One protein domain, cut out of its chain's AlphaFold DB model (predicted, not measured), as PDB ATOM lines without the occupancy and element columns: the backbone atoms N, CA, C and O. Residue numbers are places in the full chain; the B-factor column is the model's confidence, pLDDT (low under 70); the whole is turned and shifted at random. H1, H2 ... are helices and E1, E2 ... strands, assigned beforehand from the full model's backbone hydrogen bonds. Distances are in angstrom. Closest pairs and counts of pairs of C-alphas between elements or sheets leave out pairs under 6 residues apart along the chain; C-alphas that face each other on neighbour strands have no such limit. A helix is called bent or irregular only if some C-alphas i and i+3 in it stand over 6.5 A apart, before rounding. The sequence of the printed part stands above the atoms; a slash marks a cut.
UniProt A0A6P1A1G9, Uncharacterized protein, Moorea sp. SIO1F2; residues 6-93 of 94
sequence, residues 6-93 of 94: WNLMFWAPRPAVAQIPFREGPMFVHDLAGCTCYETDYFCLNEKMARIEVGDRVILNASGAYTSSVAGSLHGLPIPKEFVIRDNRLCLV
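This is residues 6 to 93 of the 94 residues of an uncharacterized protein of Moorea sp. SIO1F2 (UniProt A0A6P1A1G9). Little regular structure is here: three separate antiparallel strand pairs strung on loops, the bent hairpin E2-E3, the pair E1-E4 nearest the middle, and the hairpin E5-E6 far out. The printed part has 88 residues, 35 in named elements, mostly strand, ordered H1 E1 E2 E3 E4 E5 E6. It is only just compact, close to loose, with a radius of gyration of the C-alphas of 14.3 A and spans of 39 by 37 by 22 A.

Find C-alpha 28 at (34.242, 44.404, 2.754), where E2, residues 28 to 33, begins its 15.4 A. E3, 42 to 49, measures 16.0 A; E1 is 16 to 20, E4 57 to 60, H1 6 to 9, E5 83 to 86. E6, 89 to 92, ends at (29.986, 23.999, 30.430).

In hairpin E2-E3, look for N 30 and O 47, 2.8 A; E3 bends by 80 degrees at residue 46. The closest C-alphas of E1 and E3, Ala 16 and Glu 47, are 7.2 A apart. Antiparallel E1 and E4 have N 17 and O 59 at 2.8 A. Hairpin E5-E6, apart from E1 to E4, has N 84 and O 91 at 2.8 A. H1 is too short for an O i to N i+4 pair; its one O i to N i+3 pair is not within hydrogen-bond range.

The farthest C-alphas, Glu 39 and Asp 87, are 41.3 A apart. The link E4 to E5 is long, 22 residues. The printed part has no cut, and no printed residue is under 70 in pLDDT.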
ATOM      1  N   TRP A   6      30.918  46.388  25.288       95.25
ATOM      2  CA  TRP A   6      31.070  47.115  26.545       95.25
ATOM      3  C   TRP A   6      31.058  46.177  27.753       95.25
ATOM      4  O   TRP A   6      31.929  46.249  28.616       95.25
ATOM      5  N   ASN A   7      30.112  45.237  27.785       95.44
ATOM      6  CA  ASN A   7      30.006  44.306  28.903       95.44
ATOM      7  C   ASN A   7      31.155  43.296  28.972       95.44
ATOM      8  O   ASN A   7      31.366  42.747  30.041       95.44
ATOM      9  N   LEU A   8      31.862  43.002  27.879       94.31
ATOM     10  CA  LEU A   8      32.787  41.857  27.824       94.31
ATOM     11  C   LEU A   8      34.241  42.240  27.533       94.31
ATOM     12  O   LEU A   8      35.175  41.523  27.895       94.31
ATOM     13  N   MET A   9      34.443  43.317  26.782       92.12
ATOM     14  CA  MET A   9      35.687  43.602  26.064       92.12
ATOM     15  C   MET A   9      35.963  45.104  25.917       92.12
ATOM     16  O   MET A   9      36.797  45.480  25.101       92.12
ATOM     17  N   PHE A  10      35.335  45.973  26.723       89.62
ATOM     18  CA  PHE A  10      35.529  47.433  26.639       89.62
ATOM     19  C   PHE A  10      37.000  47.875  26.725       89.62
ATOM     20  O   PHE A  10      37.367  48.953  26.269       89.62
ATOM     21  N   TRP A  11      37.845  47.048  27.339       87.00
ATOM     22  CA  TRP A  11      39.252  47.322  27.595       87.00
ATOM     23  C   TRP A  11      40.169  47.062  26.389       87.00
ATOM     24  O   TRP A  11      41.308  47.524  26.403       87.00
ATOM     25  N   ALA A  12      39.721  46.328  25.360       85.81
ATOM     26  CA  ALA A  12      40.506  46.116  24.143       85.81
ATOM     27  C   ALA A  12      39.643  45.720  22.930       85.81
ATOM     28  O   ALA A  12      38.866  44.768  23.031       85.81
ATOM     29  N   PRO A  13      39.857  46.341  21.753       82.44
ATOM     30  CA  PRO A  13      39.208  45.920  20.515       82.44
ATOM     31  C   PRO A  13      39.687  44.527  20.098       82.44
ATOM     32  O   PRO A  13      40.881  44.224  20.192       82.44
ATOM     33  N   ARG A  14      38.771  43.677  19.622       81.81
ATOM     34  CA  ARG A  14      39.045  42.281  19.256       81.81
ATOM     35  C   ARG A  14      38.755  42.029  17.784       81.81
ATOM     36  O   ARG A  14      37.593  42.114  17.394       81.81
ATOM     37  N   PRO A  15      39.772  41.691  16.973       82.69
ATOM     38  CA  PRO A  15      39.545  41.397  15.572       82.69
ATOM     39  C   PRO A  15      38.724  40.115  15.428       82.69
ATOM     40  O   PRO A  15      38.909  39.129  16.161       82.69
ATOM     41  N   ALA A  16      37.832  40.123  14.447       86.75
ATOM     42  CA  ALA A  16      37.163  38.913  14.018       86.75
ATOM     43  C   ALA A  16      38.133  38.031  13.233       86.75
ATOM     44  O   ALA A  16      38.769  38.471  12.284       86.75
ATOM     45  N   VAL A  17      38.232  36.760  13.616       85.06
ATOM     46  CA  VAL A  17      39.111  35.787  12.949       85.06
ATOM     47  C   VAL A  17      38.367  34.840  12.022       85.06
ATOM     48  O   VAL A  17      38.992  34.195  11.184       85.06
ATOM     49  N   ALA A  18      37.046  34.739  12.156       86.62
ATOM     50  CA  ALA A  18      36.230  33.943  11.254       86.62
ATOM     51  C   ALA A  18      34.782  34.428  11.229       86.62
ATOM     52  O   ALA A  18      34.265  34.930  12.227       86.62
ATOM     53  N   GLN A  19      34.121  34.174  10.102       91.00
ATOM     54  CA  GLN A  19      32.669  34.169   9.977       91.00
ATOM     55  C   GLN A  19      32.185  32.745   9.686       91.00
ATOM     56  O   GLN A  19      32.886  31.969   9.032       91.00
ATOM     57  N   ILE A  20      30.995  32.401  10.167       94.00
ATOM     58  CA  ILE A  20      30.365  31.096   9.972       94.00
ATOM     59  C   ILE A  20      28.943  31.319   9.435       94.00
ATOM     60  O   ILE A  20      28.149  31.954  10.132       94.00
ATOM     61  N   PRO A  21      28.600  30.768   8.253       93.81
ATOM     62  CA  PRO A  21      29.465  29.966   7.386       93.81
ATOM     63  C   PRO A  21      30.623  30.783   6.795       93.81
ATOM     64  O   PRO A  21      30.508  31.986   6.543       93.81
ATOM     65  N   PHE A  22      31.755  30.113   6.575       91.44
ATOM     66  CA  PHE A  22      32.869  30.719   5.858       91.44
ATOM     67  C   PHE A  22      32.423  31.026   4.427       91.44
ATOM     68  O   PHE A  22      31.817  30.180   3.769       91.44
ATOM     69  N   ARG A  23      32.707  32.243   3.959       90.50
ATOM     70  CA  ARG A  23      32.437  32.652   2.580       90.50
ATOM     71  C   ARG A  23      33.731  33.138   1.953       90.50
ATOM     72  O   ARG A  23      34.419  33.979   2.524       90.50
ATOM     73  N   GLU A  24      34.016  32.624   0.768       87.00
ATOM     74  CA  GLU A  24      35.043  33.172  -0.113       87.00
ATOM     75  C   GLU A  24      34.443  34.317  -0.936       87.00
ATOM     76  O   GLU A  24      33.256  34.297  -1.269       87.00
ATOM     77  N   GLY A  25      35.246  35.328  -1.269       87.44
ATOM     78  CA  GLY A  25      34.804  36.420  -2.131       87.44
ATOM     79  C   GLY A  25      35.478  37.758  -1.836       87.44
ATOM     80  O   GLY A  25      36.486  37.808  -1.128       87.44
ATOM     81  N   PRO A  26      34.931  38.853  -2.395       92.56
ATOM     82  CA  PRO A  26      35.405  40.198  -2.112       92.56
ATOM     83  C   PRO A  26      35.360  40.504  -0.614       92.56
ATOM     84  O   PRO A  26      34.414  40.133   0.084       92.56
ATOM     85  N   MET A  27      36.379  41.214  -0.143       93.38
ATOM     86  CA  MET A  27      36.462  41.683   1.236       93.38
ATOM     87  C   MET A  27      35.753  43.030   1.359       93.38
ATOM     88  O   MET A  27      35.975  43.930   0.546       93.38
ATOM     89  N   PHE A  28      34.945  43.179   2.400       94.00
ATOM     90  CA  PHE A  28      34.242  44.404   2.754       94.00
ATOM     91  C   PHE A  28      34.702  44.880   4.134       94.00
ATOM     92  O   PHE A  28      35.138  44.085   4.971       94.00
ATOM     93  N   VAL A  29      34.621  46.190   4.349       94.44
ATOM     94  CA  VAL A  29      34.924  46.815   5.639       94.44
ATOM     95  C   VAL A  29      33.658  46.793   6.493       94.44
ATOM     96  O   VAL A  29      32.614  47.258   6.038       94.44
ATOM     97  N   HIS A  30      33.755  46.255   7.706       93.12
ATOM     98  CA  HIS A  30      32.653  46.136   8.655       93.12
ATOM     99  C   HIS A  30      33.036  46.720  10.018       93.12
ATOM    100  O   HIS A  30      34.148  46.515  10.505       93.12
ATOM    101  N   ASP A  31      32.072  47.363  10.667       94.31
ATOM    102  CA  ASP A  31      32.133  47.678  12.092       94.31
ATOM    103  C   ASP A  31      31.285  46.650  12.848       94.31
ATOM    104  O   ASP A  31      30.102  46.459  12.548       94.31
ATOM    105  N   LEU A  32      31.881  45.959  13.822       94.31
ATOM    106  CA  LEU A  32      31.183  44.939  14.603       94.31
ATOM    107  C   LEU A  32      30.662  45.548  15.902       94.31
ATOM    108  O   LEU A  32      31.353  45.565  16.919       94.31
ATOM    109  N   ALA A  33      29.424  46.037  15.864       94.75
ATOM    110  CA  ALA A  33      28.751  46.626  17.017       94.75
ATOM    111  C   ALA A  33      28.021  45.582  17.879       94.75
ATOM    112  O   ALA A  33      27.416  44.623  17.371       94.75
ATOM    113  N   GLY A  34      28.051  45.791  19.191       95.25
ATOM    114  CA  GLY A  34      27.188  45.124  20.152       95.25
ATOM    115  C   GLY A  34      25.729  45.575  20.041       95.25
ATOM    116  O   GLY A  34      25.355  46.344  19.157       95.25
ATOM    117  N   CYS A  35      24.870  45.014  20.890       95.62
ATOM    118  CA  CYS A  35      23.423  45.250  20.853       95.62
ATOM    119  C   CYS A  35      22.920  46.270  21.885       95.62
ATOM    120  O   CYS A  35      21.710  46.379  22.093       95.62
ATOM    121  N   THR A  36      23.810  47.001  22.557       96.38
ATOM    122  CA  THR A  36      23.397  48.022  23.528       96.38
ATOM    123  C   THR A  36      23.129  49.370  22.865       96.38
ATOM    124  O   THR A  36      23.620  49.669  21.783       96.38
ATOM    125  N   CYS A  37      22.387  50.232  23.563       95.31
ATOM    126  CA  CYS A  37      22.242  51.646  23.210       95.31
ATOM    127  C   CYS A  37      23.467  52.506  23.583       95.31
ATOM    128  O   CYS A  37      23.349  53.728  23.591       95.31
ATOM    129  N   TYR A  38      24.600  51.902  23.960       96.06
ATOM    130  CA  TYR A  38      25.801  52.651  24.314       96.06
ATOM    131  C   TYR A  38      26.628  52.948  23.066       96.06
ATOM    132  O   TYR A  38      26.961  52.046  22.300       96.06
ATOM    133  N   GLU A  39      26.971  54.215  22.855       94.88
ATOM    134  CA  GLU A  39      27.514  54.687  21.582       94.88
ATOM    135  C   GLU A  39      28.893  54.124  21.232       94.88
ATOM    136  O   GLU A  39      29.283  54.187  20.071       94.88
ATOM    137  N   THR A  40      29.624  53.565  22.202       93.38
ATOM    138  CA  THR A  40      30.944  52.955  21.970       93.38
ATOM    139  C   THR A  40      30.947  51.428  22.104       93.38
ATOM    140  O   THR A  40      32.008  50.820  22.225       93.38
ATOM    141  N   ASP A  41      29.778  50.784  22.037       95.75
ATOM    142  CA  ASP A  41      29.633  49.324  22.094       95.75
ATOM    143  C   ASP A  41      30.109  48.640  20.797       95.75
ATOM    144  O   ASP A  41      29.318  48.084  20.041       95.75
ATOM    145  N   TYR A  42      31.415  48.676  20.529       94.94
ATOM    146  CA  TYR A  42      32.048  48.064  19.359       94.94
ATOM    147  C   TYR A  42      33.077  47.014  19.770       94.94
ATOM    148  O   TYR A  42      33.966  47.277  20.575       94.94
ATOM    149  N   PHE A  43      32.995  45.831  19.165       94.31
ATOM    150  CA  PHE A  43      34.025  44.800  19.282       94.31
ATOM    151  C   PHE A  43      35.260  45.167  18.456       94.31
ATOM    152  O   PHE A  43      36.387  45.042  18.931       94.31
ATOM    153  N   CYS A  44      35.048  45.659  17.235       92.50
ATOM    154  CA  CYS A  44      36.096  46.180  16.364       92.50
ATOM    155  C   CYS A  44      35.516  47.149  15.329       92.50
ATOM    156  O   CYS A  44      34.335  47.076  14.978       92.50
ATOM    157  N   LEU A  45      36.374  48.039  14.836       92.69
ATOM    158  CA  LEU A  45      36.069  49.001  13.782       92.69
ATOM    159  C   LEU A  45      36.942  48.711  12.562       92.69
ATOM    160  O   LEU A  45      38.116  48.367  12.712       92.69
ATOM    161  N   ASN A  46      36.399  48.936  11.372       93.38
ATOM    162  CA  ASN A  46      37.077  48.773  10.087       93.38
ATOM    163  C   ASN A  46      37.647  47.365   9.829       93.38
ATOM    164  O   ASN A  46      38.683  47.215   9.172       93.38
ATOM    165  N   GLU A  47      36.974  46.328  10.323       92.00
ATOM    166  CA  GLU A  47      37.381  44.937  10.138       92.00
ATOM    167  C   GLU A  47      37.158  44.503   8.687       92.00
ATOM    168  O   GLU A  47      36.105  44.759   8.097       92.00
ATOM    169  N   LYS A  48      38.154  43.845   8.087       92.25
ATOM    170  CA  LYS A  48      38.078  43.406   6.689       92.25
ATOM    171  C   LYS A  48      37.731  41.931   6.645       92.25
ATOM    172  O   LYS A  48      38.557  41.091   6.980       92.25
ATOM    173  N   MET A  49      36.547  41.613   6.135       92.00
ATOM    174  CA  MET A  49      36.090  40.232   5.977       92.00
ATOM    175  C   MET A  49      35.120  40.084   4.812       92.00
ATOM    176  O   MET A  49      34.671  41.077   4.235       92.00
ATOM    177  N   ALA A  50      34.821  38.843   4.430       93.06
ATOM    178  CA  ALA A  50      33.764  38.580   3.464       93.06
ATOM    179  C   ALA A  50      32.423  39.142   3.973       93.06
ATOM    180  O   ALA A  50      32.279  39.533   5.131       93.06
ATOM    181  N   ARG A  51      31.429  39.226   3.089       92.00
ATOM    182  CA  ARG A  51      30.108  39.736   3.465       92.00
ATOM    183  C   ARG A  51      29.516  38.904   4.613       92.00
ATOM    184  O   ARG A  51      29.455  37.675   4.507       92.00
ATOM    185  N   ILE A  52      29.044  39.601   5.645       91.81
ATOM    186  CA  ILE A  52      28.271  39.040   6.757       91.81
ATOM    187  C   ILE A  52      26.781  39.322   6.537       91.81
ATOM    188  O   ILE A  52      26.392  40.392   6.061       91.81
ATOM    189  N   GLU A  53      25.943  38.357   6.892       92.69
ATOM    190  CA  GLU A  53      24.487  38.428   6.834       92.69
ATOM    191  C   GLU A  53      23.867  38.155   8.212       92.69
ATOM    192  O   GLU A  53      24.488  37.580   9.108       92.69
ATOM    193  N   VAL A  54      22.617  38.586   8.406       94.12
ATOM    194  CA  VAL A  54      21.879  38.293   9.641       94.12
ATOM    195  C   VAL A  54      21.733  36.778   9.796       94.12
ATOM    196  O   VAL A  54      21.248  36.105   8.891       94.12
ATOM    197  N   GLY A  55      22.118  36.260  10.963       95.06
ATOM    198  CA  GLY A  55      22.116  34.827  11.268       95.06
ATOM    199  C   GLY A  55      23.499  34.176  11.202       95.06
ATOM    200  O   GLY A  55      23.676  33.084  11.745       95.06
ATOM    201  N   ASP A  56      24.487  34.854  10.619       94.88
ATOM    202  CA  ASP A  56      25.875  34.411  10.669       94.88
ATOM    203  C   ASP A  56      26.456  34.521  12.077       94.88
ATOM    204  O   ASP A  56      26.027  35.331  12.905       94.88
ATOM    205  N   ARG A  57      27.498  33.729  12.331       95.50
ATOM    206  CA  ARG A  57      28.296  33.818  13.555       95.50
ATOM    207  C   ARG A  57      29.665  34.387  13.243       95.50
ATOM    208  O   ARG A  57      30.224  34.115  12.185       95.50
ATOM    209  N   VAL A  58      30.231  35.109  14.199       93.69
ATOM    210  CA  VAL A  58      31.587  35.650  14.114       93.69
ATOM    211  C   VAL A  58      32.405  35.114  15.284       93.69
ATOM    212  O   VAL A  58      31.904  35.026  16.404       93.69
ATOM    213  N   ILE A  59      33.657  34.736  15.027       93.00
ATOM    214  CA  ILE A  59      34.608  34.326  16.062       93.00
ATOM    215  C   ILE A  59      35.567  35.481  16.317       93.00
ATOM    216  O   ILE A  59      36.234  35.945  15.397       93.00
ATOM    217  N   LEU A  60      35.665  35.903  17.576       92.31
ATOM    218  CA  LEU A  60      36.611  36.913  18.049       92.31
ATOM    219  C   LEU A  60      37.779  36.220  18.760       92.31
ATOM    220  O   LEU A  60      37.557  35.313  19.568       92.31
ATOM    221  N   ASN A  61      39.017  36.627  18.474       88.50
ATOM    222  CA  ASN A  61      40.193  36.038  19.121       88.50
ATOM    223  C   ASN A  61      40.565  36.715  20.453       88.50
ATOM    224  O   ASN A  61      40.006  37.735  20.857       88.50
ATOM    225  N   ALA A  62      41.543  36.106  21.135       87.62
ATOM    226  CA  ALA A  62      42.162  36.577  22.378       87.62
ATOM    227  C   ALA A  62      41.213  36.703  23.594       87.62
ATOM    228  O   ALA A  62      41.545  37.341  24.590       87.62
ATOM    229  N   SER A  63      39.999  36.143  23.542       89.00
ATOM    230  CA  SER A  63      38.894  36.348  24.513       89.00
ATOM    231  C   SER A  63      39.023  35.609  25.849       89.00
ATOM    232  O   SER A  63      38.071  35.586  26.614       89.00
ATOM    233  N   GLY A  64      40.173  34.992  26.137       88.56
ATOM    234  CA  GLY A  64      40.365  34.214  27.370       88.56
ATOM    235  C   GLY A  64      40.846  35.032  28.571       88.56
ATOM    236  O   GLY A  64      40.565  34.681  29.710       88.56
ATOM    237  N   ALA A  65      41.568  36.131  28.345       88.69
ATOM    238  CA  ALA A  65      42.017  37.002  29.427       88.69
ATOM    239  C   ALA A  65      40.987  38.103  29.670       88.69
ATOM    240  O   ALA A  65      40.489  38.688  28.715       88.69
ATOM    241  N   TYR A  66      40.711  38.397  30.938       90.44
ATOM    242  CA  TYR A  66      39.871  39.492  31.430       90.44
ATOM    243  C   TYR A  66      38.404  39.538  30.980       90.44
ATOM    244  O   TYR A  66      37.639  40.259  31.603       90.44
ATOM    245  N   THR A  67      37.966  38.771  29.979       92.25
ATOM    246  CA  THR A  67      36.582  38.806  29.479       92.25
ATOM    247  C   THR A  67      35.564  38.410  30.549       92.25
ATOM    248  O   THR A  67      34.680  39.202  30.858       92.25
ATOM    249  N   SER A  68      35.719  37.239  31.175       91.69
ATOM    250  CA  SER A  68      34.804  36.791  32.235       91.69
ATOM    251  C   SER A  68      34.971  37.609  33.525       91.69
ATOM    252  O   SER A  68      33.994  37.901  34.205       91.69
ATOM    253  N   SER A  69      36.195  38.038  33.861       92.06
ATOM    254  CA  SER A  69      36.464  38.745  35.125       92.06
ATOM    255  C   SER A  69      35.988  40.196  35.147       92.06
ATOM    256  O   SER A  69      35.806  40.750  36.227       92.06
ATOM    257  N   VAL A  70      35.844  40.835  33.982       92.69
ATOM    258  CA  VAL A  70      35.325  42.212  33.866       92.69
ATOM    259  C   VAL A  70      33.893  42.249  33.332       92.69
ATOM    260  O   VAL A  70      33.406  43.323  32.984       92.69
ATOM    261  N   ALA A  71      33.234  41.087  33.253       94.25
ATOM    262  CA  ALA A  71      31.912  40.960  32.668       94.25
ATOM    263  C   ALA A  71      30.885  41.839  33.401       94.25
ATOM    264  O   ALA A  71      30.712  41.748  34.616       94.25
ATOM    265  N   GLY A  72      30.194  42.683  32.639       94.25
ATOM    266  CA  GLY A  72      29.110  43.543  33.103       94.25
ATOM    267  C   GLY A  72      27.747  43.124  32.555       94.25
ATOM    268  O   GLY A  72      27.624  42.210  31.744       94.25
ATOM    269  N   SER A  73      26.705  43.835  32.981       95.31
ATOM    270  CA  SER A  73      25.319  43.570  32.573       95.31
ATOM    271  C   SER A  73      24.568  44.854  32.211       95.31
ATOM    272  O   SER A  73      23.429  45.065  32.640       95.31
ATOM    273  N   LEU A  74      25.197  45.752  31.442       95.62
ATOM    274  CA  LEU A  74      24.504  46.911  30.876       95.62
ATOM    275  C   LEU A  74      23.259  46.443  30.104       95.62
ATOM    276  O   LEU A  74      23.310  45.445  29.381       95.62
ATOM    277  N   HIS A  75      22.141  47.150  30.295       96.12
ATOM    278  CA  HIS A  75      20.807  46.797  29.786       96.12
ATOM    279  C   HIS A  75      20.288  45.412  30.209       96.12
ATOM    280  O   HIS A  75      19.382  44.876  29.576       96.12
ATOM    281  N   GLY A  76      20.840  44.824  31.278       95.31
ATOM    282  CA  GLY A  76      20.423  43.508  31.764       95.31
ATOM    283  C   GLY A  76      20.746  42.368  30.796       95.31
ATOM    284  O   GLY A  76      20.144  41.300  30.898       95.31
ATOM    285  N   LEU A  77      21.669  42.585  29.849       95.31
ATOM    286  CA  LEU A  77      22.105  41.538  28.929       95.31
ATOM    287  C   LEU A  77      22.767  40.392  29.709       95.31
ATOM    288  O   LEU A  77      23.552  40.654  30.626       95.31
ATOM    289  N   PRO A  78      22.473  39.127  29.358       93.25
ATOM    290  CA  PRO A  78      23.060  37.985  30.036       93.25
ATOM    291  C   PRO A  78      24.563  37.901  29.759       93.25
ATOM    292  O   PRO A  78      25.019  38.141  28.638       93.25
ATOM    293  N   ILE A  79      25.325  37.491  30.773       91.81
ATOM    294  CA  ILE A  79      26.734  37.133  30.599       91.81
ATOM    295  C   ILE A  79      26.788  35.831  29.776       91.81
ATOM    296  O   ILE A  79      26.077  34.876  30.115       91.81
ATOM    297  N   PRO A  80      27.572  35.770  28.681       92.12
ATOM    298  CA  PRO A  80      27.695  34.562  27.877       92.12
ATOM    299  C   PRO A  80      28.202  33.375  28.692       92.12
ATOM    300  O   PRO A  80      29.046  33.516  29.572       92.12
ATOM    301  N   LYS A  81      27.707  32.186  28.352       93.06
ATOM    302  CA  LYS A  81      28.190  30.932  28.931       93.06
ATOM    303  C   LYS A  81      29.593  30.622  28.422       93.06
ATOM    304  O   LYS A  81      29.856  30.743  27.225       93.06
ATOM    305  N   GLU A  82      30.447  30.146  29.316       93.75
ATOM    306  CA  GLU A  82      31.786  29.680  28.981       93.75
ATOM    307  C   GLU A  82      31.796  28.154  28.850       93.75
ATOM    308  O   GLU A  82      31.149  27.437  29.614       93.75
ATOM    309  N   PHE A  83      32.500  27.647  27.843       94.62
ATOM    310  CA  PHE A  83      32.601  26.216  27.581       94.62
ATOM    311  C   PHE A  83      34.052  25.823  27.337       94.62
ATOM    312  O   PHE A  83      34.808  26.554  26.699       94.62
ATOM    313  N   VAL A  84      34.406  24.613  27.760       95.31
ATOM    314  CA  VAL A  84      35.675  23.958  27.442       95.31
ATOM    315  C   VAL A  84      35.436  22.793  26.489       95.31
ATOM    316  O   VAL A  84      34.465  22.050  26.624       95.31
ATOM    317  N   ILE A  85      36.334  22.613  25.520       95.56
ATOM    318  CA  ILE A  85      36.339  21.424  24.666       95.56
ATOM    319  C   ILE A  85      37.249  20.379  25.311       95.56
ATOM    320  O   ILE A  85      38.457  20.584  25.422       95.56
ATOM    321  N   ARG A  86      36.672  19.248  25.718       96.31
ATOM    322  CA  ARG A  86      37.392  18.103  26.287       96.31
ATOM    323  C   ARG A  86      36.915  16.825  25.613       96.31
ATOM    324  O   ARG A  86      35.713  16.624  25.476       96.31
ATOM    325  N   ASP A  87      37.843  15.981  25.167       95.75
ATOM    326  CA  ASP A  87      37.530  14.706  24.500       95.75
ATOM    327  C   ASP A  87      36.530  14.865  23.332       95.75
ATOM    328  O   ASP A  87      35.588  14.088  23.171       95.75
ATOM    329  N   ASN A  88      36.719  15.923  22.529       94.12
ATOM    330  CA  ASN A  88      35.848  16.318  21.414       94.12
ATOM    331  C   ASN A  88      34.377  16.590  21.812       94.12
ATOM    332  O   ASN A  88      33.456  16.394  21.018       94.12
ATOM    333  N   ARG A  89      34.146  17.035  23.051       95.31
ATOM    334  CA  ARG A  89      32.837  17.437  23.583       95.31
ATOM    335  C   ARG A  89      32.921  18.837  24.179       95.31
ATOM    336  O   ARG A  89      33.927  19.172  24.797       95.31
ATOM    337  N   LEU A  90      31.863  19.634  24.018       96.12
ATOM    338  CA  LEU A  90      31.704  20.873  24.782       96.12
ATOM    339  C   LEU A  90      31.177  20.548  26.181       96.12
ATOM    340  O   LEU A  90      30.118  19.935  26.318       96.12
ATOM    341  N   CYS A  91      31.887  21.020  27.197       96.75
ATOM    342  CA  CYS A  91      31.477  20.983  28.594       96.75
ATOM    343  C   CYS A  91      31.300  22.420  29.090       96.75
ATOM    344  O   CYS A  91      32.147  23.267  28.813       96.75
ATOM    345  N   LEU A  92      30.203  22.697  29.796       94.81
ATOM    346  CA  LEU A  92      29.986  23.999  30.430       94.81
ATOM    347  C   LEU A  92      31.031  24.211  31.539       94.81
ATOM    348  O   LEU A  92      31.375  23.255  32.234       94.81
ATOM    349  N   VAL A  93      31.541  25.434  31.660       89.25
ATOM    350  CA  VAL A  93      32.354  25.871  32.801       89.25
ATOM    351  C   VAL A  93      31.403  26.439  33.856       89.25
ATOM    352  O   VAL A  93      30.565  27.277  33.519       89.25
TER     353      VAL A  93